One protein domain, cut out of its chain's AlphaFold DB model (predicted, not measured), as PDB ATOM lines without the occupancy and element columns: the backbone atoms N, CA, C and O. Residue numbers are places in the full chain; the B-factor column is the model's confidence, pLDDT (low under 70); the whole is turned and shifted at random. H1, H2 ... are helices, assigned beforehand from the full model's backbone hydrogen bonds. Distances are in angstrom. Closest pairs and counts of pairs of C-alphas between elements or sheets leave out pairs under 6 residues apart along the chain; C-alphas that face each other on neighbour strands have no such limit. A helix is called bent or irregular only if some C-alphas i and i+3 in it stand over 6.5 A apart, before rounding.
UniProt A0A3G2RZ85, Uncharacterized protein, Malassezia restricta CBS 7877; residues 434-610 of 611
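Overview. This is residues 434 to 610 of the 611 residues of an uncharacterized protein of Malassezia restricta CBS 7877 (UniProt A0A3G2RZ85). A bundle of six helices or arms side by side, H1, H2, H3b, H4, H5 and H6, has H3b at its core, with H1, H4 and H5 packed round it and H6 on H4. H8 crosses over H2 and H4, H7 joins it to one end of H6, and at the opposite end of the bundle H3a turns off sharply from H3b. The printed part has 177 residues with eight named helices, H1 to H8 in chain order, and no named strand; the class is all helix. It is compact, with a radius of gyration of the C-alphas of 15.4 A and spans of 46 by 37 by 30 A.

Along the chain. H3, residues 489 to 512, was assigned as one helix by its hydrogen bonds but is bent: C-alphas 497 and 500 are 7.8 A apart. Its arms are H3a, residues 489 to 497, irregular with C-alphas 490 and 493 7.1 A apart, and H3b, residues 500 to 512, 18.2 A long. H1, residues 434 to 450, runs 25.3 A from C-alpha 434 at (-41.887, 23.912, -57.618). H2 is residues 475 to 486, H4 516 to 528, H5 535 to 545 and H7 585 to 592. H6, residues 558 to 576, is 26.5 A long. H8, residues 596 to 608, is 18.5 A long and ends at C-alpha 608 at (-28.542, 33.664, -44.871).

Arrangement. H3b and H3a are about perpendicular, at 86 degrees. H3b touches H1 the same way at a shallow tilt of 26 degrees, closest at the C-alphas of Ala 509 and Ala 444, 4.1 A. H3b and H4 form a hairpin at 15 degrees, closest at C-alphas 510 and 519, 5.1 A. H5 touches H3b the same way at 2 degrees, closest at C-alphas 537 and 504, 5.7 A. H4 touches H6 opposite ways at 19 degrees, closest at C-alphas 516 and 569, 5.9 A. H1, with residues 436 to 443 alone, forms a hairpin with H2, closest at C-alphas 436 and 478, 6.7 A. H8, with residues 603 to 608 alone, touches H2 at a steep tilt of 58 degrees, closest at C-alphas 607 and 480, 4.7 A. H6, with residues 573 to 576 alone, touches H7, closest at C-alphas 573 and 591, 6.3 A. Every O i to N i+4 pair is within hydrogen-bond range in H2, H3b, H5, H6, H7 and H8, against 12 of 13 in H1, 3 of 5 in H3a and 7 of 9 in H4.

Size, cuts and confidence. The farthest C-alphas, of Ser 490 and Thr 578, are 46.4 A apart. The printed part has no cut. The links H1 to H2 and H5 to H6 are long. Mean pLDDT of the printed part is 79.2; 41 residues are under 70, among them 577 to 585 and 591 to 603.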
ATOM      1  N   ALA A 434     -40.645  24.653 -57.378       77.38
ATOM      2  CA  ALA A 434     -41.887  23.912 -57.618       77.38
ATOM      3  C   ALA A 434     -42.140  22.821 -56.561       77.38
ATOM      4  O   ALA A 434     -43.282  22.616 -56.150       77.38
ATOM      5  N   THR A 435     -41.081  22.165 -56.091       84.94
ATOM      6  CA  THR A 435     -41.134  21.138 -55.043       84.94
ATOM      7  C   THR A 435     -41.469  21.774 -53.699       84.94
ATOM      8  O   THR A 435     -42.318  21.250 -52.980       84.94
ATOM      9  N   VAL A 436     -40.936  22.974 -53.422       87.12
ATOM     10  CA  VAL A 436     -41.292  23.780 -52.234       87.12
ATOM     11  C   VAL A 436     -42.796  24.018 -52.187       87.12
ATOM     12  O   VAL A 436     -43.437  23.725 -51.184       87.12
ATOM     13  N   THR A 437     -43.377  24.445 -53.311       88.62
ATOM     14  CA  THR A 437     -44.824  24.702 -53.411       88.62
ATOM     15  C   THR A 437     -45.642  23.454 -53.045       88.62
ATOM     16  O   THR A 437     -46.596  23.543 -52.275       88.62
ATOM     17  N   SER A 438     -45.256  22.276 -53.554       89.25
ATOM     18  CA  SER A 438     -45.961  21.022 -53.249       89.25
ATOM     19  C   SER A 438     -45.805  20.565 -51.796       89.25
ATOM     20  O   SER A 438     -46.763  20.061 -51.215       89.25
ATOM     21  N   VAL A 439     -44.634  20.784 -51.189       90.81
ATOM     22  CA  VAL A 439     -44.376  20.452 -49.781       90.81
ATOM     23  C   VAL A 439     -45.178  21.368 -48.852       90.81
ATOM     24  O   VAL A 439     -45.786  20.877 -47.907       90.81
ATOM     25  N   CYS A 440     -45.274  22.670 -49.147       91.62
ATOM     26  CA  CYS A 440     -46.125  23.590 -48.385       91.62
ATOM     27  C   CYS A 440     -47.605  23.180 -48.424       91.62
ATOM     28  O   CYS A 440     -48.265  23.163 -47.389       91.62
ATOM     29  N   ASN A 441     -48.125  22.787 -49.594       90.62
ATOM     30  CA  ASN A 441     -49.502  22.290 -49.704       90.62
ATOM     31  C   ASN A 441     -49.732  21.027 -48.859       90.62
ATOM     32  O   ASN A 441     -50.793  20.883 -48.249       90.62
ATOM     33  N   LEU A 442     -48.744  20.128 -48.807       90.88
ATOM     34  CA  LEU A 442     -48.804  18.930 -47.974       90.88
ATOM     35  C   LEU A 442     -48.864  19.287 -46.482       90.88
ATOM     36  O   LEU A 442     -49.740  18.780 -45.790       90.88
ATOM     37  N   TYR A 443     -48.005  20.198 -46.014       91.62
ATOM     38  CA  TYR A 443     -48.035  20.701 -44.634       91.62
ATOM     39  C   TYR A 443     -49.365  21.352 -44.268       91.62
ATOM     40  O   TYR A 443     -49.940  21.023 -43.236       91.62
ATOM     41  N   ALA A 444     -49.881  22.232 -45.129       90.88
ATOM     42  CA  ALA A 444     -51.166  22.882 -44.900       90.88
ATOM     43  C   ALA A 444     -52.304  21.863 -44.756       90.88
ATOM     44  O   ALA A 444     -53.159  22.000 -43.887       90.88
ATOM     45  N   THR A 445     -52.316  20.843 -45.620       89.75
ATOM     46  CA  THR A 445     -53.371  19.824 -45.611       89.75
ATOM     47  C   THR A 445     -53.266  18.944 -44.371       89.75
ATOM     48  O   THR A 445     -54.252  18.756 -43.666       89.75
ATOM     49  N   ASP A 446     -52.065  18.458 -44.067       90.38
ATOM     50  CA  ASP A 446     -51.803  17.674 -42.866       90.38
ATOM     51  C   ASP A 446     -52.223  18.423 -41.596       90.38
ATOM     52  O   ASP A 446     -52.978  17.884 -40.789       90.38
ATOM     53  N   ALA A 447     -51.822  19.688 -41.457       88.81
ATOM     54  CA  ALA A 447     -52.185  20.501 -40.305       88.81
ATOM     55  C   ALA A 447     -53.703  20.731 -40.214       88.81
ATOM     56  O   ALA A 447     -54.278  20.558 -39.143       88.81
ATOM     57  N   SER A 448     -54.380  20.989 -41.341       86.44
ATOM     58  CA  SER A 448     -55.838  21.185 -41.366       86.44
ATOM     59  C   SER A 448     -56.659  19.979 -40.894       86.44
ATOM     60  O   SER A 448     -57.785  20.158 -40.441       86.44
ATOM     61  N   HIS A 449     -56.109  18.762 -40.963       83.69
ATOM     62  CA  HIS A 449     -56.780  17.551 -40.476       83.69
ATOM     63  C   HIS A 449     -56.570  17.281 -38.983       83.69
ATOM     64  O   HIS A 449     -57.351  16.540 -38.394       83.69
ATOM     65  N   HIS A 450     -55.525  17.845 -38.380       80.88
ATOM     66  CA  HIS A 450     -55.152  17.577 -36.987       80.88
ATOM     67  C   HIS A 450     -55.472  18.743 -36.048       80.88
ATOM     68  O   HIS A 450     -55.275  18.635 -34.842       80.88
ATOM     69  N   MET A 451     -55.935  19.864 -36.592       76.69
ATOM     70  CA  MET A 451     -56.094  21.109 -35.865       76.69
ATOM     71  C   MET A 451     -57.560  21.552 -35.829       76.69
ATOM     72  O   MET A 451     -58.242  21.555 -36.854       76.69
ATOM     73  N   SER A 452     -58.023  22.008 -34.659       79.75
ATOM     74  CA  SER A 452     -59.304  22.715 -34.552       79.75
ATOM     75  C   SER A 452     -59.247  24.063 -35.291       79.75
ATOM     76  O   SER A 452     -58.314  24.834 -35.044       79.75
ATOM     77  N   PRO A 453     -60.255  24.418 -36.113       75.69
ATOM     78  CA  PRO A 453     -60.318  25.706 -36.810       75.69
ATOM     79  C   PRO A 453     -60.226  26.937 -35.897       75.69
ATOM     80  O   PRO A 453     -59.878  28.014 -36.372       75.69
ATOM     81  N   THR A 454     -60.513  26.808 -34.603       81.31
ATOM     82  CA  THR A 454     -60.461  27.916 -33.634       81.31
ATOM     83  C   THR A 454     -59.184  27.946 -32.796       81.31
ATOM     84  O   THR A 454     -58.945  28.923 -32.097       81.31
ATOM     85  N   SER A 455     -58.340  26.911 -32.861       83.25
ATOM     86  CA  SER A 455     -57.130  26.842 -32.033       83.25
ATOM     87  C   SER A 455     -56.105  27.898 -32.452       83.25
ATOM     88  O   SER A 455     -55.861  28.086 -33.647       83.25
ATOM     89  N   LEU A 456     -55.467  28.538 -31.470       83.00
ATOM     90  CA  LEU A 456     -54.310  29.424 -31.656       83.00
ATOM     91  C   LEU A 456     -52.985  28.747 -31.292       83.00
ATOM     92  O   LEU A 456     -51.925  29.323 -31.521       83.00
ATOM     93  N   MET A 457     -53.029  27.520 -30.764       83.06
ATOM     94  CA  MET A 457     -51.834  26.805 -30.323       83.06
ATOM     95  C   MET A 457     -50.950  26.426 -31.524       83.06
ATOM     96  O   MET A 457     -51.471  25.853 -32.491       83.06
ATOM     97  N   PRO A 458     -49.645  26.741 -31.503       81.69
ATOM     98  CA  PRO A 458     -48.673  26.295 -32.498       81.69
ATOM     99  C   PRO A 458     -48.697  24.781 -32.738       81.69
ATOM    100  O   PRO A 458     -48.814  23.997 -31.799       81.69
ATOM    101  N   LEU A 459     -48.506  24.344 -33.989       81.00
ATOM    102  CA  LEU A 459     -48.291  22.925 -34.301       81.00
ATOM    103  C   LEU A 459     -46.866  22.656 -34.808       81.00
ATOM    104  O   LEU A 459     -46.519  23.025 -35.932       81.00
ATOM    105  N   ASP A 460     -46.070  21.903 -34.037       75.56
ATOM    106  CA  ASP A 460     -44.761  21.377 -34.471       75.56
ATOM    107  C   ASP A 460     -44.919  20.128 -35.359       75.56
ATOM    108  O   ASP A 460     -44.623  18.993 -34.970       75.56
ATOM    109  N   ARG A 461     -45.451  20.306 -36.574       79.50
ATOM    110  CA  ARG A 461     -45.593  19.192 -37.526       79.50
ATOM    111  C   ARG A 461     -44.234  18.823 -38.116       79.50
ATOM    112  O   ARG A 461     -43.682  19.558 -38.928       79.50
ATOM    113  N   LYS A 462     -43.755  17.623 -37.776       83.75
ATOM    114  CA  LYS A 462     -42.566  16.991 -38.369       83.75
ATOM    115  C   LYS A 462     -42.973  15.939 -39.390       83.75
ATOM    116  O   LYS A 462     -42.995  14.741 -39.112       83.75
ATOM    117  N   LEU A 463     -43.337  16.390 -40.591       80.44
ATOM    118  CA  LEU A 463     -43.832  15.482 -41.629       80.44
ATOM    119  C   LEU A 463     -42.745  14.573 -42.195       80.44
ATOM    120  O   LEU A 463     -43.033  13.438 -42.581       80.44
ATOM    121  N   PHE A 464     -41.505  15.046 -42.259       82.25
ATOM    122  CA  PHE A 464     -40.382  14.326 -42.853       82.25
ATOM    123  C   PHE A 464     -39.348  13.962 -41.789       82.25
ATOM    124  O   PHE A 464     -39.129  14.709 -40.842       82.25
ATOM    125  N   GLN A 465     -38.685  12.818 -41.972       80.69
ATOM    126  CA  GLN A 465     -37.436  12.541 -41.260       80.69
ATOM    127  C   GLN A 465     -36.335  13.466 -41.791       80.69
ATOM    128  O   GLN A 465     -36.481  14.039 -42.872       80.69
ATOM    129  N   THR A 466     -35.229  13.598 -41.059       72.81
ATOM    130  CA  THR A 466     -34.085  14.413 -41.484       72.81
ATOM    131  C   THR A 466     -33.617  14.005 -42.880       72.81
ATOM    132  O   THR A 466     -33.090  12.914 -43.095       72.81
ATOM    133  N   VAL A 467     -33.805  14.901 -43.849       69.62
ATOM    134  CA  VAL A 467     -33.379  14.702 -45.233       69.62
ATOM    135  C   VAL A 467     -32.021  15.374 -45.420       69.62
ATOM    136  O   VAL A 467     -31.899  16.591 -45.325       69.62
ATOM    137  N   GLN A 468     -30.970  14.594 -45.709       65.12
ATOM    138  CA  GLN A 468     -29.613  15.138 -45.869       65.12
ATOM    139  C   GLN A 468     -29.584  16.311 -46.861       65.12
ATOM    140  O   GLN A 468     -29.985  16.152 -48.016       65.12
ATOM    141  N   GLY A 469     -29.080  17.467 -46.425       64.31
ATOM    142  CA  GLY A 469     -28.833  18.632 -47.278       64.31
ATOM    143  C   GLY A 469     -30.050  19.491 -47.642       64.31
ATOM    144  O   GLY A 469     -29.858  20.450 -48.387       64.31
ATOM    145  N   VAL A 470     -31.257  19.182 -47.145       71.19
ATOM    146  CA  VAL A 470     -32.451  20.037 -47.283       71.19
ATOM    147  C   VAL A 470     -33.272  19.975 -45.997       71.19
ATOM    148  O   VAL A 470     -33.737  18.906 -45.605       71.19
ATOM    149  N   ASP A 471     -33.487  21.122 -45.360       74.62
ATOM    150  CA  ASP A 471     -34.342  21.211 -44.181       74.62
ATOM    151  C   ASP A 471     -35.804  21.400 -44.598       74.62
ATOM    152  O   ASP A 471     -36.266  22.507 -44.860       74.62
ATOM    153  N   ILE A 472     -36.512  20.279 -44.704       80.94
ATOM    154  CA  ILE A 472     -37.960  20.233 -44.945       80.94
ATOM    155  C   ILE A 472     -38.723  19.669 -43.748       80.94
ATOM    156  O   ILE A 472     -39.906  19.356 -43.877       80.94
ATOM    157  N   VAL A 473     -38.042  19.464 -42.615       83.44
ATOM    158  CA  VAL A 473     -38.599  18.778 -41.440       83.44
ATOM    159  C   VAL A 473     -39.694  19.616 -40.790       83.44
ATOM    160  O   VAL A 473     -40.620  19.050 -40.227       83.44
ATOM    161  N   THR A 474     -39.618  20.941 -40.920       85.50
ATOM    162  CA  THR A 474     -40.618  21.891 -40.420       85.50
ATOM    163  C   THR A 474     -41.043  22.866 -41.518       85.50
ATOM    164  O   THR A 474     -40.318  23.077 -42.496       85.50
ATOM    165  N   VAL A 475     -42.198  23.517 -41.349       87.31
ATOM    166  CA  VAL A 475     -42.680  24.539 -42.300       87.31
ATOM    167  C   VAL A 475     -41.727  25.742 -42.370       87.31
ATOM    168  O   VAL A 475     -41.467  26.250 -43.463       87.31
ATOM    169  N   ARG A 476     -41.123  26.151 -41.242       85.50
ATOM    170  CA  ARG A 476     -40.077  27.192 -41.209       85.50
ATOM    171  C   ARG A 476     -38.811  26.784 -41.957       85.50
ATOM    172  O   ARG A 476     -38.263  27.607 -42.687       85.50
ATOM    173  N   GLY A 477     -38.389  25.522 -41.848       84.44
ATOM    174  CA  GLY A 477     -37.273  24.983 -42.632       84.44
ATOM    175  C   GLY A 477     -37.520  25.109 -44.138       84.44
ATOM    176  O   GLY A 477     -36.664  25.612 -44.877       84.44
ATOM    177  N   VAL A 478     -38.740  24.766 -44.577       88.12
ATOM    178  CA  VAL A 478     -39.180  24.908 -45.975       88.12
ATOM    179  C   VAL A 478     -39.186  26.377 -46.420       88.12
ATOM    180  O   VAL A 478     -38.700  26.680 -47.511       88.12
ATOM    181  N   LEU A 479     -39.688  27.299 -45.587       87.38
ATOM    182  CA  LEU A 479     -39.676  28.742 -45.864       87.38
ATOM    183  C   LEU A 479     -38.248  29.293 -45.971       87.38
ATOM    184  O   LEU A 479     -37.936  29.976 -46.944       87.38
ATOM    185  N   SER A 480     -37.369  28.965 -45.020       83.69
ATOM    186  CA  SER A 480     -35.956  29.363 -45.038       83.69
ATOM    187  C   SER A 480     -35.275  28.908 -46.333       83.69
ATOM    188  O   SER A 480     -34.651  29.709 -47.033       83.69
ATOM    189  N   HIS A 481     -35.482  27.647 -46.728       82.81
ATOM    190  CA  HIS A 481     -34.931  27.138 -47.981       82.81
ATOM    191  C   HIS A 481     -35.546  27.817 -49.216       82.81
ATOM    192  O   HIS A 481     -34.860  28.056 -50.208       82.81
ATOM    193  N   CYS A 482     -36.827  28.193 -49.170       85.88
ATOM    194  CA  CYS A 482     -37.440  28.967 -50.243       85.88
ATOM    195  C   CYS A 482     -36.795  30.347 -50.411       85.88
ATOM    196  O   CYS A 482     -36.560  30.771 -51.544       85.88
ATOM    197  N   VAL A 483     -36.519  31.047 -49.308       84.75
ATOM    198  CA  VAL A 483     -35.850  32.355 -49.325       84.75
ATOM    199  C   VAL A 483     -34.444  32.217 -49.907       84.75
ATOM    200  O   VAL A 483     -34.098  32.966 -50.818       84.75
ATOM    201  N   GLU A 484     -33.682  31.207 -49.476       81.12
ATOM    202  CA  GLU A 484     -32.359  30.876 -50.031       81.12
ATOM    203  C   GLU A 484     -32.414  30.630 -51.552       81.12
ATOM    204  O   GLU A 484     -31.550  31.067 -52.311       81.12
ATOM    205  N   LEU A 485     -33.441  29.927 -52.041       77.88
ATOM    206  CA  LEU A 485     -33.613  29.691 -53.476       77.88
ATOM    207  C   LEU A 485     -34.029  30.957 -54.225       77.88
ATOM    208  O   LEU A 485     -33.630  31.136 -55.377       77.88
ATOM    209  N   ALA A 486     -34.833  31.815 -53.601       77.69
ATOM    210  CA  ALA A 486     -35.387  33.009 -54.219       77.69
ATOM    211  C   ALA A 486     -34.360  34.139 -54.396       77.69
ATOM    212  O   ALA A 486     -34.472  34.917 -55.344       77.69
ATOM    213  N   THR A 487     -33.336  34.212 -53.541       75.56
ATOM    214  CA  THR A 487     -32.239  35.192 -53.658       75.56
ATOM    215  C   THR A 487     -31.288  34.891 -54.821       75.56
ATOM    216  O   THR A 487     -30.575  35.780 -55.287       75.56
ATOM    217  N   LYS A 488     -31.296  33.661 -55.352       74.94
ATOM    218  CA  LYS A 488     -30.456  33.263 -56.491       74.94
ATOM    219  C   LYS A 488     -30.970  33.897 -57.789       74.94
ATOM    220  O   LYS A 488     -32.146  33.789 -58.136       74.94
ATOM    221  N   SER A 489     -30.066  34.491 -58.573       66.31
ATOM    222  CA  SER A 489     -30.390  35.140 -59.859       66.31
ATOM    223  C   SER A 489     -31.089  34.201 -60.854       66.31
ATOM    224  O   SER A 489     -31.960  34.627 -61.612       66.31
ATOM    225  N   SER A 490     -30.774  32.904 -60.804       64.88
ATOM    226  CA  SER A 490     -31.402  31.856 -61.616       64.88
ATOM    227  C   SER A 490     -32.894  31.643 -61.323       64.88
ATOM    228  O   SER A 490     -33.611  31.124 -62.180       64.88
ATOM    229  N   SER A 491     -33.383  32.070 -60.156       67.56
ATOM    230  CA  SER A 491     -34.770  31.881 -59.717       67.56
ATOM    231  C   SER A 491     -35.687  33.061 -60.045       67.56
ATOM    232  O   SER A 491     -36.907  32.913 -59.973       67.56
ATOM    233  N   GLN A 492     -35.148  34.211 -60.469       72.12
ATOM    234  CA  GLN A 492     -35.937  35.425 -60.732       72.12
ATOM    235  C   GLN A 492     -37.054  35.198 -61.758       72.12
ATOM    236  O   GLN A 492     -38.183  35.648 -61.570       72.12
ATOM    237  N   GLN A 493     -36.776  34.436 -62.821       68.06
ATOM    238  CA  GLN A 493     -37.783  34.101 -63.830       68.06
ATOM    239  C   GLN A 493     -38.906  33.223 -63.255       68.06
ATOM    240  O   GLN A 493     -40.069  33.359 -63.646       68.06
ATOM    241  N   TYR A 494     -38.577  32.323 -62.325       72.94
ATOM    242  CA  TYR A 494     -39.577  31.501 -61.656       72.94
ATOM    243  C   TYR A 494     -40.446  32.360 -60.737       72.94
ATOM    244  O   TYR A 494     -41.664  32.294 -60.841       72.94
ATOM    245  N   ILE A 495     -39.849  33.214 -59.902       79.38
ATOM    246  CA  ILE A 495     -40.596  34.124 -59.016       79.38
ATOM    247  C   ILE A 495     -41.534  35.016 -59.837       79.38
ATOM    248  O   ILE A 495     -42.723  35.087 -59.540       79.38
ATOM    249  N   ALA A 496     -41.050  35.584 -60.943       73.56
ATOM    250  CA  ALA A 496     -41.861  36.422 -61.823       73.56
ATOM    251  C   ALA A 496     -43.065  35.689 -62.449       73.56
ATOM    252  O   ALA A 496     -44.048  36.323 -62.817       73.56
ATOM    253  N   THR A 497     -43.006  34.362 -62.603       72.00
ATOM    254  CA  THR A 497     -44.059  33.584 -63.287       72.00
ATOM    255  C   THR A 497     -44.910  32.718 -62.358       72.00
ATOM    256  O   THR A 497     -46.024  32.340 -62.722       72.00
ATOM    257  N   LYS A 498     -44.381  32.356 -61.188       81.75
ATOM    258  CA  LYS A 498     -44.934  31.370 -60.244       81.75
ATOM    259  C   LYS A 498     -44.802  31.792 -58.778       81.75
ATOM    260  O   LYS A 498     -45.247  31.050 -57.902       81.75
ATOM    261  N   GLY A 499     -44.247  32.973 -58.501       85.62
ATOM    262  CA  GLY A 499     -44.096  33.512 -57.150       85.62
ATOM    263  C   GLY A 499     -45.427  33.619 -56.412       85.62
ATOM    264  O   GLY A 499     -45.502  33.243 -55.252       85.62
ATOM    265  N   GLN A 500     -46.505  33.997 -57.106       89.19
ATOM    266  CA  GLN A 500     -47.835  34.100 -56.500       89.19
ATOM    267  C   GLN A 500     -48.356  32.753 -55.972       89.19
ATOM    268  O   GLN A 500     -48.789  32.664 -54.828       89.19
ATOM    269  N   SER A 501     -48.279  31.679 -56.770       88.06
ATOM    270  CA  SER A 501     -48.696  30.337 -56.325       88.06
ATOM    271  C   SER A 501     -47.839  29.807 -55.178       88.06
ATOM    272  O   SER A 501     -48.348  29.140 -54.284       88.06
ATOM    273  N   LEU A 502     -46.544  30.121 -55.208       90.00
ATOM    274  CA  LEU A 502     -45.582  29.716 -54.197       90.00
ATOM    275  C   LEU A 502     -45.845  30.423 -52.856       90.00
ATOM    276  O   LEU A 502     -45.966  29.754 -51.834       90.00
ATOM    277  N   LEU A 503     -45.973  31.755 -52.865       92.94
ATOM    278  CA  LEU A 503     -46.259  32.552 -51.669       92.94
ATOM    279  C   LEU A 503     -47.623  32.201 -51.072       92.94
ATOM    280  O   LEU A 503     -47.737  32.073 -49.859       92.94
ATOM    281  N   ASN A 504     -48.634  31.945 -51.905       92.94
ATOM    282  CA  ASN A 504     -49.935  31.471 -51.432       92.94
ATOM    283  C   ASN A 504     -49.847  30.101 -50.740       92.94
ATOM    284  O   ASN A 504     -50.491  29.900 -49.713       92.94
ATOM    285  N   ALA A 505     -49.060  29.162 -51.277       92.06
ATOM    286  CA  ALA A 505     -48.862  27.853 -50.653       92.06
ATOM    287  C   ALA A 505     -48.111  27.969 -49.315       92.06
ATOM    288  O   ALA A 505     -48.502  27.328 -48.343       92.06
ATOM    289  N   MET A 506     -47.076  28.815 -49.250       93.31
ATOM    290  CA  MET A 506     -46.344  29.097 -48.009       93.31
ATOM    291  C   MET A 506     -47.235  29.752 -46.955       93.31
ATOM    292  O   MET A 506     -47.306  29.256 -45.835       93.31
ATOM    293  N   LEU A 507     -47.963  30.810 -47.324       93.69
ATOM    294  CA  LEU A 507     -48.871  31.516 -46.421       93.69
ATOM    295  C   LEU A 507     -49.920  30.554 -45.862       93.69
ATOM    296  O   LEU A 507     -50.149  30.515 -44.659       93.69
ATOM    297  N   ARG A 508     -50.504  29.718 -46.730       93.12
ATOM    298  CA  ARG A 508     -51.449  28.680 -46.318       93.12
ATOM    299  C   ARG A 508     -50.814  27.709 -45.319       93.12
ATOM    300  O   ARG A 508     -51.434  27.428 -44.304       93.12
ATOM    301  N   ALA A 509     -49.605  27.211 -45.578       92.69
ATOM    302  CA  ALA A 509     -48.929  26.286 -44.669       92.69
ATOM    303  C   ALA A 509     -48.703  26.902 -43.282       92.69
ATOM    304  O   ALA A 509     -49.072  26.279 -42.294       92.69
ATOM    305  N   MET A 510     -48.194  28.136 -43.224       91.94
ATOM    306  CA  MET A 510     -47.926  28.840 -41.964       91.94
ATOM    307  C   MET A 510     -49.191  29.099 -41.150       91.94
ATOM    308  O   MET A 510     -49.224  28.847 -39.949       91.94
ATOM    309  N   LEU A 511     -50.258  29.552 -41.811       91.19
ATOM    310  CA  LEU A 511     -51.540  29.818 -41.160       91.19
ATOM    311  C   LEU A 511     -52.165  28.555 -40.564       91.19
ATOM    312  O   LEU A 511     -52.722  28.609 -39.472       91.19
ATOM    313  N   TRP A 512     -52.081  27.427 -41.274       90.00
ATOM    314  CA  TRP A 512     -52.641  26.156 -40.809       90.00
ATOM    315  C   TRP A 512     -51.780  25.463 -39.748       90.00
ATOM    316  O   TRP A 512     -52.306  24.631 -39.022       90.00
ATOM    317  N   THR A 513     -50.498  25.810 -39.608       89.12
ATOM    318  CA  THR A 513     -49.663  25.373 -38.472       89.12
ATOM    319  C   THR A 513     -49.635  26.372 -37.313       89.12
ATOM    320  O   THR A 513     -48.851  26.183 -36.385       89.12
ATOM    321  N   ASN A 514     -50.456  27.429 -37.361       88.00
ATOM    322  CA  ASN A 514     -50.457  28.528 -36.389       88.00
ATOM    323  C   ASN A 514     -49.101  29.223 -36.211       88.00
ATOM    324  O   ASN A 514     -48.802  29.772 -35.156       88.00
ATOM    325  N   ASP A 515     -48.285  29.247 -37.261       87.19
ATOM    326  CA  ASP A 515     -47.059  30.035 -37.296       87.19
ATOM    327  C   ASP A 515     -47.375  31.440 -37.830       87.19
ATOM    328  O   ASP A 515     -47.053  31.786 -38.972       87.19
ATOM    329  N   PHE A 516     -48.071  32.249 -37.023       86.19
ATOM    330  CA  PHE A 516     -48.432  33.622 -37.390       86.19
ATOM    331  C   PHE A 516     -47.221  34.523 -37.691       86.19
ATOM    332  O   PHE A 516     -47.301  35.272 -38.669       86.19
ATOM    333  N   PRO A 517     -46.070  34.419 -36.992       83.06
ATOM    334  CA  PRO A 517     -44.862  35.143 -37.391       83.06
ATOM    335  C   PRO A 517     -44.345  34.719 -38.775       83.06
ATOM    336  O   PRO A 517     -43.989  35.565 -39.597       83.06
ATOM    337  N   GLY A 518     -44.343  33.416 -39.079       86.00
ATOM    338  CA  GLY A 518     -43.985  32.911 -40.406       86.00
ATOM    339  C   GLY A 518     -44.970  33.359 -41.495       86.00
ATOM    340  O   GLY A 518     -44.566  33.690 -42.617       86.00
ATOM    341  N   ALA A 519     -46.265  33.423 -41.173       89.56
ATOM    342  CA  ALA A 519     -47.301  33.946 -42.061       89.56
ATOM    343  C   ALA A 519     -47.102  35.445 -42.337       89.56
ATOM    344  O   ALA A 519     -47.128  35.862 -43.497       89.56
ATOM    345  N   TRP A 520     -46.820  36.233 -41.298       87.19
ATOM    346  CA  TRP A 520     -46.489  37.653 -41.398       87.19
ATOM    347  C   TRP A 520     -45.265  37.896 -42.287       87.19
ATOM    348  O   TRP A 520     -45.335  38.687 -43.232       87.19
ATOM    349  N   TYR A 521     -44.178  37.147 -42.076       87.62
ATOM    350  CA  TYR A 521     -43.005  37.208 -42.952       87.62
ATOM    351  C   TYR A 521     -43.371  36.913 -44.410       87.62
ATOM    352  O   TYR A 521     -42.973  37.629 -45.326       87.62
ATOM    353  N   THR A 522     -44.189  35.882 -44.643       90.94
ATOM    354  CA  THR A 522     -44.635  35.515 -45.993       90.94
ATOM    355  C   THR A 522     -45.444  36.637 -46.654       90.94
ATOM    356  O   THR A 522     -45.300  36.865 -47.856       90.94
ATOM    357  N   VAL A 523     -46.249  37.383 -45.888       89.12
ATOM    358  CA  VAL A 523     -46.951  38.580 -46.382       89.12
ATOM    359  C   VAL A 523     -45.961  39.672 -46.800       89.12
ATOM    360  O   VAL A 523     -46.111  40.245 -47.880       89.12
ATOM    361  N   GLN A 524     -44.899  39.914 -46.025       87.38
ATOM    362  CA  GLN A 524     -43.841  40.863 -46.403       87.38
ATOM    363  C   GLN A 524     -43.105  40.441 -47.690       87.38
ATOM    364  O   GLN A 524     -42.705  41.295 -48.490       87.38
ATOM    365  N   LEU A 525     -42.976  39.132 -47.948       89.38
ATOM    366  CA  LEU A 525     -42.347  38.625 -49.172       89.38
ATOM    367  C   LEU A 525     -43.110  38.997 -50.452       89.38
ATOM    368  O   LEU A 525     -42.463  39.146 -51.489       89.38
ATOM    369  N   PHE A 526     -44.431  39.216 -50.414       89.31
ATOM    370  CA  PHE A 526     -45.166  39.728 -51.586       89.31
ATOM    371  C   PHE A 526     -44.599  41.078 -52.043       89.31
ATOM    372  O   PHE A 526     -44.278  41.251 -53.221       89.31
ATOM    373  N   ALA A 527     -44.378  42.003 -51.103       86.25
ATOM    374  CA  ALA A 527     -43.764  43.295 -51.394       86.25
ATOM    375  C   ALA A 527     -42.280  43.145 -51.778       86.25
ATOM    376  O   ALA A 527     -41.860  43.647 -52.824       86.25
ATOM    377  N   LYS A 528     -41.497  42.390 -50.989       86.69
ATOM    378  CA  LYS A 528     -40.048  42.183 -51.207       86.69
ATOM    379  C   LYS A 528     -39.751  41.578 -52.582       86.69
ATOM    380  O   LYS A 528     -38.789  41.970 -53.238       86.69
ATOM    381  N   TRP A 529     -40.577  40.637 -53.042       86.44
ATOM    382  CA  TRP A 529     -40.401  39.944 -54.324       86.44
ATOM    383  C   TRP A 529     -41.197  40.562 -55.478       86.44
ATOM    384  O   TRP A 529     -41.145  40.034 -56.590       86.44
ATOM    385  N   ARG A 530     -41.898  41.682 -55.243       85.62
ATOM    386  CA  ARG A 530     -42.746  42.370 -56.234       85.62
ATOM    387  C   ARG A 530     -43.784  41.435 -56.864       85.62
ATOM    388  O   ARG A 530     -43.982  41.427 -58.078       85.62
ATOM    389  N   VAL A 531     -44.416  40.615 -56.031       87.12
ATOM    390  CA  VAL A 531     -45.499  39.711 -56.417       87.12
ATOM    391  C   VAL A 531     -46.807  40.303 -55.914       87.12
ATOM    392  O   VAL A 531     -46.950  40.565 -54.724       87.12
ATOM    393  N   GLU A 532     -47.778  40.494 -56.803       85.62
ATOM    394  CA  GLU A 532     -49.099  40.977 -56.403       85.62
ATOM    395  C   GLU A 532     -49.941  39.845 -55.790       85.62
ATOM    396  O   GLU A 532     -49.941  38.716 -56.305       85.62
ATOM    397  N   PRO A 533     -50.681  40.109 -54.704       84.81
ATOM    398  CA  PRO A 533     -51.653  39.160 -54.177       84.81
ATOM    399  C   PRO A 533     -52.858  38.989 -55.107       84.81
ATOM    400  O   PRO A 533     -53.139  39.835 -55.953       84.81
ATOM    401  N   ASN A 534     -53.587  37.883 -54.959       84.56
ATOM    402  CA  ASN A 534     -54.823  37.632 -55.706       84.56
ATOM    403  C   ASN A 534     -55.975  37.215 -54.789       84.56
ATOM    404  O   ASN A 534     -55.811  37.036 -53.585       84.56
ATOM    405  N   ALA A 535     -57.145  36.987 -55.392       84.25
ATOM    406  CA  ALA A 535     -58.328  36.477 -54.703       84.25
ATOM    407  C   ALA A 535     -58.046  35.220 -53.857       84.25
ATOM    408  O   ALA A 535     -58.612  35.071 -52.781       84.25
ATOM    409  N   PHE A 536     -57.142  34.336 -54.300       85.69
ATOM    410  CA  PHE A 536     -56.780  33.147 -53.529       85.69
ATOM    411  C   PHE A 536     -55.972  33.490 -52.271       85.69
ATOM    412  O   PHE A 536     -56.159  32.844 -51.244       85.69
ATOM    413  N   THR A 537     -55.116  34.515 -52.317       87.00
ATOM    414  CA  THR A 537     -54.397  35.014 -51.137       87.00
ATOM    415  C   THR A 537     -55.381  35.432 -50.044       87.00
ATOM    416  O   THR A 537     -55.284  34.961 -48.913       87.00
ATOM    417  N   TYR A 538     -56.381  36.244 -50.400       84.19
ATOM    418  CA  TYR A 538     -57.416  36.698 -49.467       84.19
ATOM    419  C   TYR A 538     -58.339  35.562 -49.010       84.19
ATOM    420  O   TYR A 538     -58.702  35.503 -47.839       84.19
ATOM    421  N   LEU A 539     -58.653  34.611 -49.897       83.44
ATOM    422  CA  LEU A 539     -59.440  33.425 -49.556       83.44
ATOM    423  C   LEU A 539     -58.754  32.555 -48.496       83.44
ATOM    424  O   LEU A 539     -59.422  32.074 -47.589       83.44
ATOM    425  N   VAL A 540     -57.440  32.337 -48.598       85.38
ATOM    426  CA  VAL A 540     -56.684  31.539 -47.616       85.38
ATOM    427  C   VAL A 540     -56.755  32.169 -46.222       85.38
ATOM    428  O   VAL A 540     -56.953  31.458 -45.240       85.38
ATOM    429  N   LEU A 541     -56.639  33.494 -46.143       84.88
ATOM    430  CA  LEU A 541     -56.739  34.246 -44.892       84.88
ATOM    431  C   LEU A 541     -58.157  34.187 -44.324       84.88
ATOM    432  O   LEU A 541     -58.346  33.870 -43.153       84.88
ATOM    433  N   TRP A 542     -59.156  34.408 -45.179       79.31
ATOM    434  CA  TRP A 542     -60.564  34.286 -44.822       79.31
ATOM    435  C   TRP A 542     -60.901  32.898 -44.266       79.31
ATOM    436  O   TRP A 542     -61.514  32.786 -43.208       79.31
ATOM    437  N   GLN A 543     -60.456  31.835 -44.942       83.25
ATOM    438  CA  GLN A 543     -60.655  30.453 -44.499       83.25
ATOM    439  C   GLN A 543     -60.071  30.201 -43.107       83.25
ATOM    440  O   GLN A 543     -60.645  29.426 -42.348       83.25
ATOM    441  N   ARG A 544     -58.940  30.836 -42.774       85.19
ATOM    442  CA  ARG A 544     -58.295  30.657 -41.475       85.19
ATOM    443  C   ARG A 544     -58.967  31.466 -40.367       85.19
ATOM    444  O   ARG A 544     -59.119  30.931 -39.275       85.19
ATOM    445  N   PHE A 545     -59.328  32.721 -40.633       84.06
ATOM    446  CA  PHE A 545     -59.734  33.672 -39.592       84.06
ATOM    447  C   PHE A 545     -61.242  33.832 -39.418       84.06
ATOM    448  O   PHE A 545     -61.670  34.175 -38.322       84.06
ATOM    449  N   SER A 546     -62.057  33.542 -40.437       80.38
ATOM    450  CA  SER A 546     -63.522  33.616 -40.300       80.38
ATOM    451  C   SER A 546     -64.107  32.747 -39.172       80.38
ATOM    452  O   SER A 546     -65.082  33.189 -38.570       80.38
ATOM    453  N   PRO A 547     -63.537  31.576 -38.801       80.00
ATOM    454  CA  PRO A 547     -64.007  30.823 -37.636       80.00
ATOM    455  C   PRO A 547     -63.594  31.429 -36.287       80.00
ATOM    456  O   PRO A 547     -64.156  31.049 -35.267       80.00
ATOM    457  N   ILE A 548     -62.591  32.314 -36.266       79.75
ATOM    458  CA  ILE A 548     -62.034  32.903 -35.040       79.75
ATOM    459  C   ILE A 548     -62.653  34.277 -34.768       79.75
ATOM    460  O   ILE A 548     -62.961  34.606 -33.629       79.75
ATOM    461  N   ILE A 549     -62.854  35.071 -35.821       78.44
ATOM    462  CA  ILE A 549     -63.357  36.442 -35.732       78.44
ATOM    463  C   ILE A 549     -64.758  36.484 -36.338       78.44
ATOM    464  O   ILE A 549     -64.935  36.489 -37.561       78.44
ATOM    465  N   SER A 550     -65.768  36.530 -35.470       67.75
ATOM    466  CA  SER A 550     -67.164  36.680 -35.875       67.75
ATOM    467  C   SER A 550     -67.364  37.997 -36.634       67.75
ATOM    468  O   SER A 550     -67.027  39.060 -36.121       67.75
ATOM    469  N   GLY A 551     -67.922  37.942 -37.847       65.19
ATOM    470  CA  GLY A 551     -68.242  39.150 -38.621       65.19
ATOM    471  C   GLY A 551     -67.061  39.794 -39.352       65.19
ATOM    472  O   GLY A 551     -67.205  40.908 -39.856       65.19
ATOM    473  N   LEU A 552     -65.911  39.112 -39.454       69.62
ATOM    474  CA  LEU A 552     -64.833  39.528 -40.354       69.62
ATOM    475  C   LEU A 552     -65.420  39.781 -41.760       69.62
ATOM    476  O   LEU A 552     -66.329  39.076 -42.185       69.62
ATOM    477  N   SER A 553     -64.905  40.745 -42.520       68.06
ATOM    478  CA  SER A 553     -65.163  40.838 -43.968       68.06
ATOM    479  C   SER A 553     -63.943  40.334 -44.740       68.06
ATOM    480  O   SER A 553     -62.836  40.296 -44.199       68.06
ATOM    481  N   ILE A 554     -64.118  39.897 -45.992       68.00
ATOM    482  CA  ILE A 554     -62.983  39.436 -46.806       68.00
ATOM    483  C   ILE A 554     -61.980  40.597 -46.921       68.00
ATOM    484  O   ILE A 554     -62.369  41.668 -47.383       68.00
ATOM    485  N   PRO A 555     -60.705  40.430 -46.517       71.38
ATOM    486  CA  PRO A 555     -59.740  41.521 -46.564       71.38
ATOM    487  C   PRO A 555     -59.548  42.036 -47.994       71.38
ATOM    488  O   PRO A 555     -59.352  41.250 -48.919       71.38
ATOM    489  N   HIS A 556     -59.559  43.360 -48.166       71.88
ATOM    490  CA  HIS A 556     -59.454  44.006 -49.482       71.88
ATOM    491  C   HIS A 556     -58.042  44.534 -49.795       71.88
ATOM    492  O   HIS A 556     -57.776  44.967 -50.915       71.88
ATOM    493  N   SER A 557     -57.121  44.526 -48.825       78.31
ATOM    494  CA  SER A 557     -55.754  45.034 -48.997       78.31
ATOM    495  C   SER A 557     -54.752  44.295 -48.111       78.31
ATOM    496  O   SER A 557     -55.118  43.725 -47.088       78.31
ATOM    497  N   MET A 558     -53.468  44.323 -48.487       78.81
ATOM    498  CA  MET A 558     -52.404  43.699 -47.686       78.81
ATOM    499  C   MET A 558     -52.144  44.394 -46.349       78.81
ATOM    500  O   MET A 558     -51.685  43.744 -45.417       78.81
ATOM    501  N   LYS A 559     -52.489  45.679 -46.228       80.19
ATOM    502  CA  LYS A 559     -52.388  46.414 -44.964       80.19
ATOM    503  C   LYS A 559     -53.373  45.870 -43.924       80.19
ATOM    504  O   LYS A 559     -52.981  45.591 -42.801       80.19
ATOM    505  N   VAL A 560     -54.616  45.612 -44.335       79.88
ATOM    506  CA  VAL A 560     -55.633  44.995 -43.466       79.88
ATOM    507  C   VAL A 560     -55.231  43.570 -43.080       79.88
ATOM    508  O   VAL A 560     -55.423  43.151 -41.947       79.88
ATOM    509  N   VAL A 561     -54.632  42.820 -44.012       79.81
ATOM    510  CA  VAL A 561     -54.100  41.475 -43.731       79.81
ATOM    511  C   VAL A 561     -53.000  41.514 -42.676       79.81
ATOM    512  O   VAL A 561     -52.956  40.646 -41.810       79.81
ATOM    513  N   GLN A 562     -52.113  42.503 -42.761       81.31
ATOM    514  CA  GLN A 562     -51.096  42.735 -41.751       81.31
ATOM    515  C   GLN A 562     -51.759  43.030 -40.397       81.31
ATOM    516  O   GLN A 562     -51.589  42.253 -39.466       81.31
ATOM    517  N   GLU A 563     -52.576  44.073 -40.288       83.81
ATOM    518  CA  GLU A 563     -53.257  44.427 -39.030       83.81
ATOM    519  C   GLU A 563     -53.967  43.223 -38.384       83.81
ATOM    520  O   GLU A 563     -53.819  42.977 -37.188       83.81
ATOM    521  N   LEU A 564     -54.636  42.399 -39.198       83.56
ATOM    522  CA  LEU A 564     -55.258  41.154 -38.758       83.56
ATOM    523  C   LEU A 564     -54.245  40.137 -38.209       83.56
ATOM    524  O   LEU A 564     -54.473  39.554 -37.158       83.56
ATOM    525  N   LEU A 565     -53.132  39.905 -38.906       84.56
ATOM    526  CA  LEU A 565     -52.092  38.973 -38.463       84.56
ATOM    527  C   LEU A 565     -51.400  39.421 -37.172       84.56
ATOM    528  O   LEU A 565     -51.075  38.561 -36.360       84.56
ATOM    529  N   LEU A 566     -51.195  40.729 -36.978       84.00
ATOM    530  CA  LEU A 566     -50.676  41.270 -35.715       84.00
ATOM    531  C   LEU A 566     -51.652  41.015 -34.576       84.00
ATOM    532  O   LEU A 566     -51.259  40.454 -33.562       84.00
ATOM    533  N   HIS A 567     -52.930  41.329 -34.784       84.94
ATOM    534  CA  HIS A 567     -53.955  41.051 -33.786       84.94
ATOM    535  C   HIS A 567     -53.993  39.561 -33.408       84.94
ATOM    536  O   HIS A 567     -54.019  39.209 -32.233       84.94
ATOM    537  N   MET A 568     -53.924  38.670 -34.399       86.19
ATOM    538  CA  MET A 568     -53.906  37.223 -34.169       86.19
ATOM    539  C   MET A 568     -52.645  36.736 -33.449       86.19
ATOM    540  O   MET A 568     -52.711  35.769 -32.691       86.19
ATOM    541  N   LEU A 569     -51.506  37.389 -33.681       83.56
ATOM    542  CA  LEU A 569     -50.271  37.116 -32.957       83.56
ATOM    543  C   LEU A 569     -50.395  37.532 -31.486       83.56
ATOM    544  O   LEU A 569     -50.023  36.751 -30.616       83.56
ATOM    545  N   ASP A 570     -50.966  38.704 -31.206       82.88
ATOM    546  CA  ASP A 570     -51.205  39.170 -29.836       82.88
ATOM    547  C   ASP A 570     -52.126  38.205 -29.075       82.88
ATOM    548  O   ASP A 570     -51.843  37.828 -27.937       82.88
ATOM    549  N   GLU A 571     -53.205  37.746 -29.717       85.00
ATOM    550  CA  GLU A 571     -54.108  36.739 -29.147       85.00
ATOM    551  C   GLU A 571     -53.409  35.389 -28.922       85.00
ATOM    552  O   GLU A 571     -53.634  34.734 -27.902       85.00
ATOM    553  N   GLN A 572     -52.511  34.979 -29.826       84.56
ATOM    554  CA  GLN A 572     -51.699  33.777 -29.633       84.56
ATOM    555  C   GLN A 572     -50.763  33.920 -28.427       84.56
ATOM    556  O   GLN A 572     -50.721  33.015 -27.601       84.56
ATOM    557  N   VAL A 573     -50.053  35.042 -28.280       81.69
ATOM    558  CA  VAL A 573     -49.142  35.281 -27.145       81.69
ATOM    559  C   VAL A 573     -49.895  35.237 -25.813       81.69
ATOM    560  O   VAL A 573     -49.433  34.590 -24.872       81.69
ATOM    561  N   LYS A 574     -51.085  35.849 -25.737       82.62
ATOM    562  CA  LYS A 574     -51.951  35.767 -24.546       82.62
ATOM    563  C   LYS A 574     -52.320  34.324 -24.215       82.62
ATOM    564  O   LYS A 574     -52.242  33.929 -23.057       82.62
ATOM    565  N   ALA A 575     -52.704  33.539 -25.221       80.12
ATOM    566  CA  ALA A 575     -53.070  32.141 -25.030       80.12
ATOM    567  C   ALA A 575     -51.871  31.291 -24.568       80.12
ATOM    568  O   ALA A 575     -52.007  30.486 -23.650       80.12
ATOM    569  N   LEU A 576     -50.684  31.504 -25.142       75.94
ATOM    570  CA  LEU A 576     -49.458  30.781 -24.788       75.94
ATOM    571  C   LEU A 576     -48.991  31.050 -23.353       75.94
ATOM    572  O   LEU A 576     -48.576  30.126 -22.662       75.94
ATOM    573  N   GLY A 577     -49.119  32.290 -22.869       67.94
ATOM    574  CA  GLY A 577     -48.765  32.653 -21.492       67.94
ATOM    575  C   GLY A 577     -49.602  31.952 -20.412       67.94
ATOM    576  O   GLY A 577     -49.241  31.993 -19.239       67.94
ATOM    577  N   THR A 578     -50.705  31.298 -20.792       59.62
ATOM    578  CA  THR A 578     -51.585  30.555 -19.874       59.62
ATOM    579  C   THR A 578     -51.290  29.051 -19.803       59.62
ATOM    580  O   THR A 578     -51.920  28.350 -19.011       59.62
ATOM    581  N   VAL A 579     -50.328  28.539 -20.584       59.44
ATOM    582  CA  VAL A 579     -50.010  27.104 -20.697       59.44
ATOM    583  C   VAL A 579     -48.522  26.863 -20.409       59.44
ATOM    584  O   VAL A 579     -47.662  27.606 -20.872       59.44
ATOM    585  N   ALA A 580     -48.191  25.816 -19.643       53.84
ATOM    586  CA  ALA A 580     -46.802  25.382 -19.466       53.84
ATOM    587  C   ALA A 580     -46.263  24.829 -20.801       53.84
ATOM    588  O   ALA A 580     -46.805  23.870 -21.347       53.84
ATOM    589  N   LEU A 581     -45.229  25.469 -21.352       56.25
ATOM    590  CA  LEU A 581     -44.778  25.233 -22.725       56.25
ATOM    591  C   LEU A 581     -43.883  23.984 -22.840       56.25
ATOM    592  O   LEU A 581     -42.665  24.087 -22.727       56.25
ATOM    593  N   ASP A 582     -44.472  22.845 -23.216       55.53
ATOM    594  CA  ASP A 582     -43.787  21.739 -23.928       55.53
ATOM    595  C   ASP A 582     -43.723  22.006 -25.458       55.53
ATOM    596  O   ASP A 582     -43.683  21.107 -26.303       55.53
ATOM    597  N   GLU A 583     -43.790  23.282 -25.835       61.09
ATOM    598  CA  GLU A 583     -44.118  23.777 -27.169       61.09
ATOM    599  C   GLU A 583     -42.904  23.962 -28.099       61.09
ATOM    600  O   GLU A 583     -41.756  23.975 -27.643       61.09
ATOM    601  N   PRO A 584     -43.109  24.117 -29.430       64.25
ATOM    602  CA  PRO A 584     -41.999  24.337 -30.353       64.25
ATOM    603  C   PRO A 584     -41.110  25.509 -29.914       64.25
ATOM    604  O   PRO A 584     -41.598  26.574 -29.553       64.25
ATOM    605  N   ALA A 585     -39.788  25.344 -30.033       68.25
ATOM    606  CA  ALA A 585     -38.783  26.280 -29.508       68.25
ATOM    607  C   ALA A 585     -38.961  27.757 -29.925       68.25
ATOM    608  O   ALA A 585     -38.464  28.653 -29.250       68.25
ATOM    609  N   TRP A 586     -39.647  28.029 -31.039       70.62
ATOM    610  CA  TRP A 586     -39.951  29.391 -31.481       70.62
ATOM    611  C   TRP A 586     -41.138  30.030 -30.735       70.62
ATOM    612  O   TRP A 586     -41.183  31.251 -30.626       70.62
ATOM    613  N   ALA A 587     -42.086  29.237 -30.231       69.75
ATOM    614  CA  ALA A 587     -43.213  29.705 -29.425       69.75
ATOM    615  C   ALA A 587     -42.744  30.119 -28.022       69.75
ATOM    616  O   ALA A 587     -43.139  31.171 -27.522       69.75
ATOM    617  N   ALA A 588     -41.804  29.361 -27.446       69.00
ATOM    618  CA  ALA A 588     -41.104  29.745 -26.221       69.00
ATOM    619  C   ALA A 588     -40.330  31.065 -26.388       69.00
ATOM    620  O   ALA A 588     -40.409  31.941 -25.530       69.00
ATOM    621  N   GLU A 589     -39.638  31.244 -27.518       69.81
ATOM    622  CA  GLU A 589     -38.936  32.496 -27.839       69.81
ATOM    623  C   GLU A 589     -39.908  33.678 -27.998       69.81
ATOM    624  O   GLU A 589     -39.615  34.758 -27.501       69.81
ATOM    625  N   LEU A 590     -41.085  33.483 -28.607       70.19
ATOM    626  CA  LEU A 590     -42.131  34.518 -28.688       70.19
ATOM    627  C   LEU A 590     -42.697  34.913 -27.326       70.19
ATOM    628  O   LEU A 590     -42.993  36.084 -27.115       70.19
ATOM    629  N   CYS A 591     -42.839  33.964 -26.400       65.25
ATOM    630  CA  CYS A 591     -43.274  34.275 -25.038       65.25
ATOM    631  C   CYS A 591     -42.209  35.074 -24.275       65.25
ATOM    632  O   CYS A 591     -42.541  35.953 -23.487       65.25
ATOM    633  N   GLN A 592     -40.928  34.784 -24.524       69.62
ATOM    634  CA  GLN A 592     -39.802  35.505 -23.923       69.62
ATOM    635  C   GLN A 592     -39.566  36.875 -24.574       69.62
ATOM    636  O   GLN A 592     -39.134  37.812 -23.905       69.62
ATOM    637  N   ASN A 593     -39.834  36.998 -25.874       68.31
ATOM    638  CA  ASN A 593     -39.678  38.220 -26.645       68.31
ATOM    639  C   ASN A 593     -40.809  38.339 -27.686       68.31
ATOM    640  O   ASN A 593     -40.664  37.865 -28.817       68.31
ATOM    641  N   PRO A 594     -41.925  39.007 -27.343       60.19
ATOM    642  CA  PRO A 594     -43.093  39.110 -28.218       60.19
ATOM    643  C   PRO A 594     -42.863  40.009 -29.442       60.19
ATOM    644  O   PRO A 594     -43.773  40.209 -30.245       60.19
ATOM    645  N   ASN A 595     -41.655  40.560 -29.628       65.81
ATOM    646  CA  ASN A 595     -41.356  41.376 -30.792       65.81
ATOM    647  C   ASN A 595     -41.298  40.520 -32.071       65.81
ATOM    648  O   ASN A 595     -40.392  39.700 -32.253       65.81
ATOM    649  N   VAL A 596     -42.229  40.788 -32.992       60.06
ATOM    650  CA  VAL A 596     -42.337  40.176 -34.326       60.06
ATOM    651  C   VAL A 596     -41.015  40.235 -35.099       60.06
ATOM    652  O   VAL A 596     -40.650  39.264 -35.762       60.06
ATOM    653  N   ASP A 597     -40.254  41.323 -34.961       63.28
ATOM    654  CA  ASP A 597     -38.979  41.524 -35.659       63.28
ATOM    655  C   ASP A 597     -37.914  40.494 -35.258       63.28
ATOM    656  O   ASP A 597     -37.075  40.107 -36.076       63.28
ATOM    657  N   SER A 598     -37.979  39.967 -34.031       61.03
ATOM    658  CA  SER A 598     -37.059  38.925 -33.565       61.03
ATOM    659  C   SER A 598     -37.263  37.610 -34.333       61.03
ATOM    660  O   SER A 598     -36.297  37.034 -34.846       61.03
ATOM    661  N   ALA A 599     -38.517  37.188 -34.533       59.75
ATOM    662  CA  ALA A 599     -38.869  35.981 -35.276       59.75
ATOM    663  C   ALA A 599     -38.547  36.113 -36.776       59.75
ATOM    664  O   ALA A 599     -38.052  35.160 -37.389       59.75
ATOM    665  N   LEU A 600     -38.758  37.303 -37.353       64.81
ATOM    666  CA  LEU A 600     -38.370  37.619 -38.733       64.81
ATOM    667  C   LEU A 600     -36.851  37.531 -38.915       64.81
ATOM    668  O   LEU A 600     -36.376  36.857 -39.834       64.81
ATOM    669  N   SER A 601     -36.089  38.126 -37.990       67.00
ATOM    670  CA  SER A 601     -34.623  38.111 -38.020       67.00
ATOM    671  C   SER A 601     -34.053  36.693 -37.991       67.00
ATOM    672  O   SER A 601     -32.999  36.434 -38.566       67.00
ATOM    673  N   ARG A 602     -34.730  35.750 -37.323       69.00
ATOM    674  CA  ARG A 602     -34.296  34.354 -37.238       69.00
ATOM    675  C   ARG A 602     -34.493  33.622 -38.562       69.00
ATOM    676  O   ARG A 602     -33.564  32.972 -39.024       69.00
ATOM    677  N   ILE A 603     -35.645  33.790 -39.213       67.62
ATOM    678  CA  ILE A 603     -35.904  33.201 -40.539       67.62
ATOM    679  C   ILE A 603     -34.909  33.749 -41.572       67.62
ATOM    680  O   ILE A 603     -34.387  32.988 -42.390       67.62
ATOM    681  N   GLU A 604     -34.619  35.053 -41.525       71.88
ATOM    682  CA  GLU A 604     -33.615  35.673 -42.391       71.88
ATOM    683  C   GLU A 604     -32.203  35.168 -42.084       71.88
ATOM    684  O   GLU A 604     -31.503  34.763 -43.012       71.88
ATOM    685  N   ARG A 605     -31.791  35.102 -40.811       72.75
ATOM    686  CA  ARG A 605     -30.492  34.533 -40.408       72.75
ATOM    687  C   ARG A 605     -30.340  33.079 -40.842       72.75
ATOM    688  O   ARG A 605     -29.314  32.738 -41.423       72.75
ATOM    689  N   ASP A 606     -31.354  32.244 -40.631       68.31
ATOM    690  CA  ASP A 606     -31.335  30.831 -41.021       68.31
ATOM    691  C   ASP A 606     -31.234  30.670 -42.543       68.31
ATOM    692  O   ASP A 606     -30.541  29.778 -43.030       68.31
ATOM    693  N   ALA A 607     -31.908  31.536 -43.308       63.47
ATOM    694  CA  ALA A 607     -31.780  31.567 -44.763       63.47
ATOM    695  C   ALA A 607     -30.392  32.059 -45.208       63.47
ATOM    696  O   ALA A 607     -29.807  31.487 -46.127       63.47
ATOM    697  N   HIS A 608     -29.847  33.087 -44.552       70.75
ATOM    698  CA  HIS A 608     -28.542  33.664 -44.871       70.75
ATOM    699  C   HIS A 608     -27.371  32.753 -44.508       70.75
ATOM    700  O   HIS A 608     -26.441  32.652 -45.295       70.75
ATOM    701  N   ALA A 609     -27.435  32.030 -43.389       62.44
ATOM    702  CA  ALA A 609     -26.415  31.057 -42.992       62.44
ATOM    703  C   ALA A 609     -26.278  29.878 -43.977       62.44
ATOM    704  O   ALA A 609     -25.340  29.087 -43.884       62.44
ATOM    705  N   ARG A 610     -27.239  29.718 -44.895       59.28
ATOM    706  CA  ARG A 610     -27.268  28.654 -45.909       59.28
ATOM    707  C   ARG A 610     -26.802  29.114 -47.293       59.28
ATOM    708  O   ARG A 610     -26.588  28.243 -48.145       59.28
TER     709      ARG A 610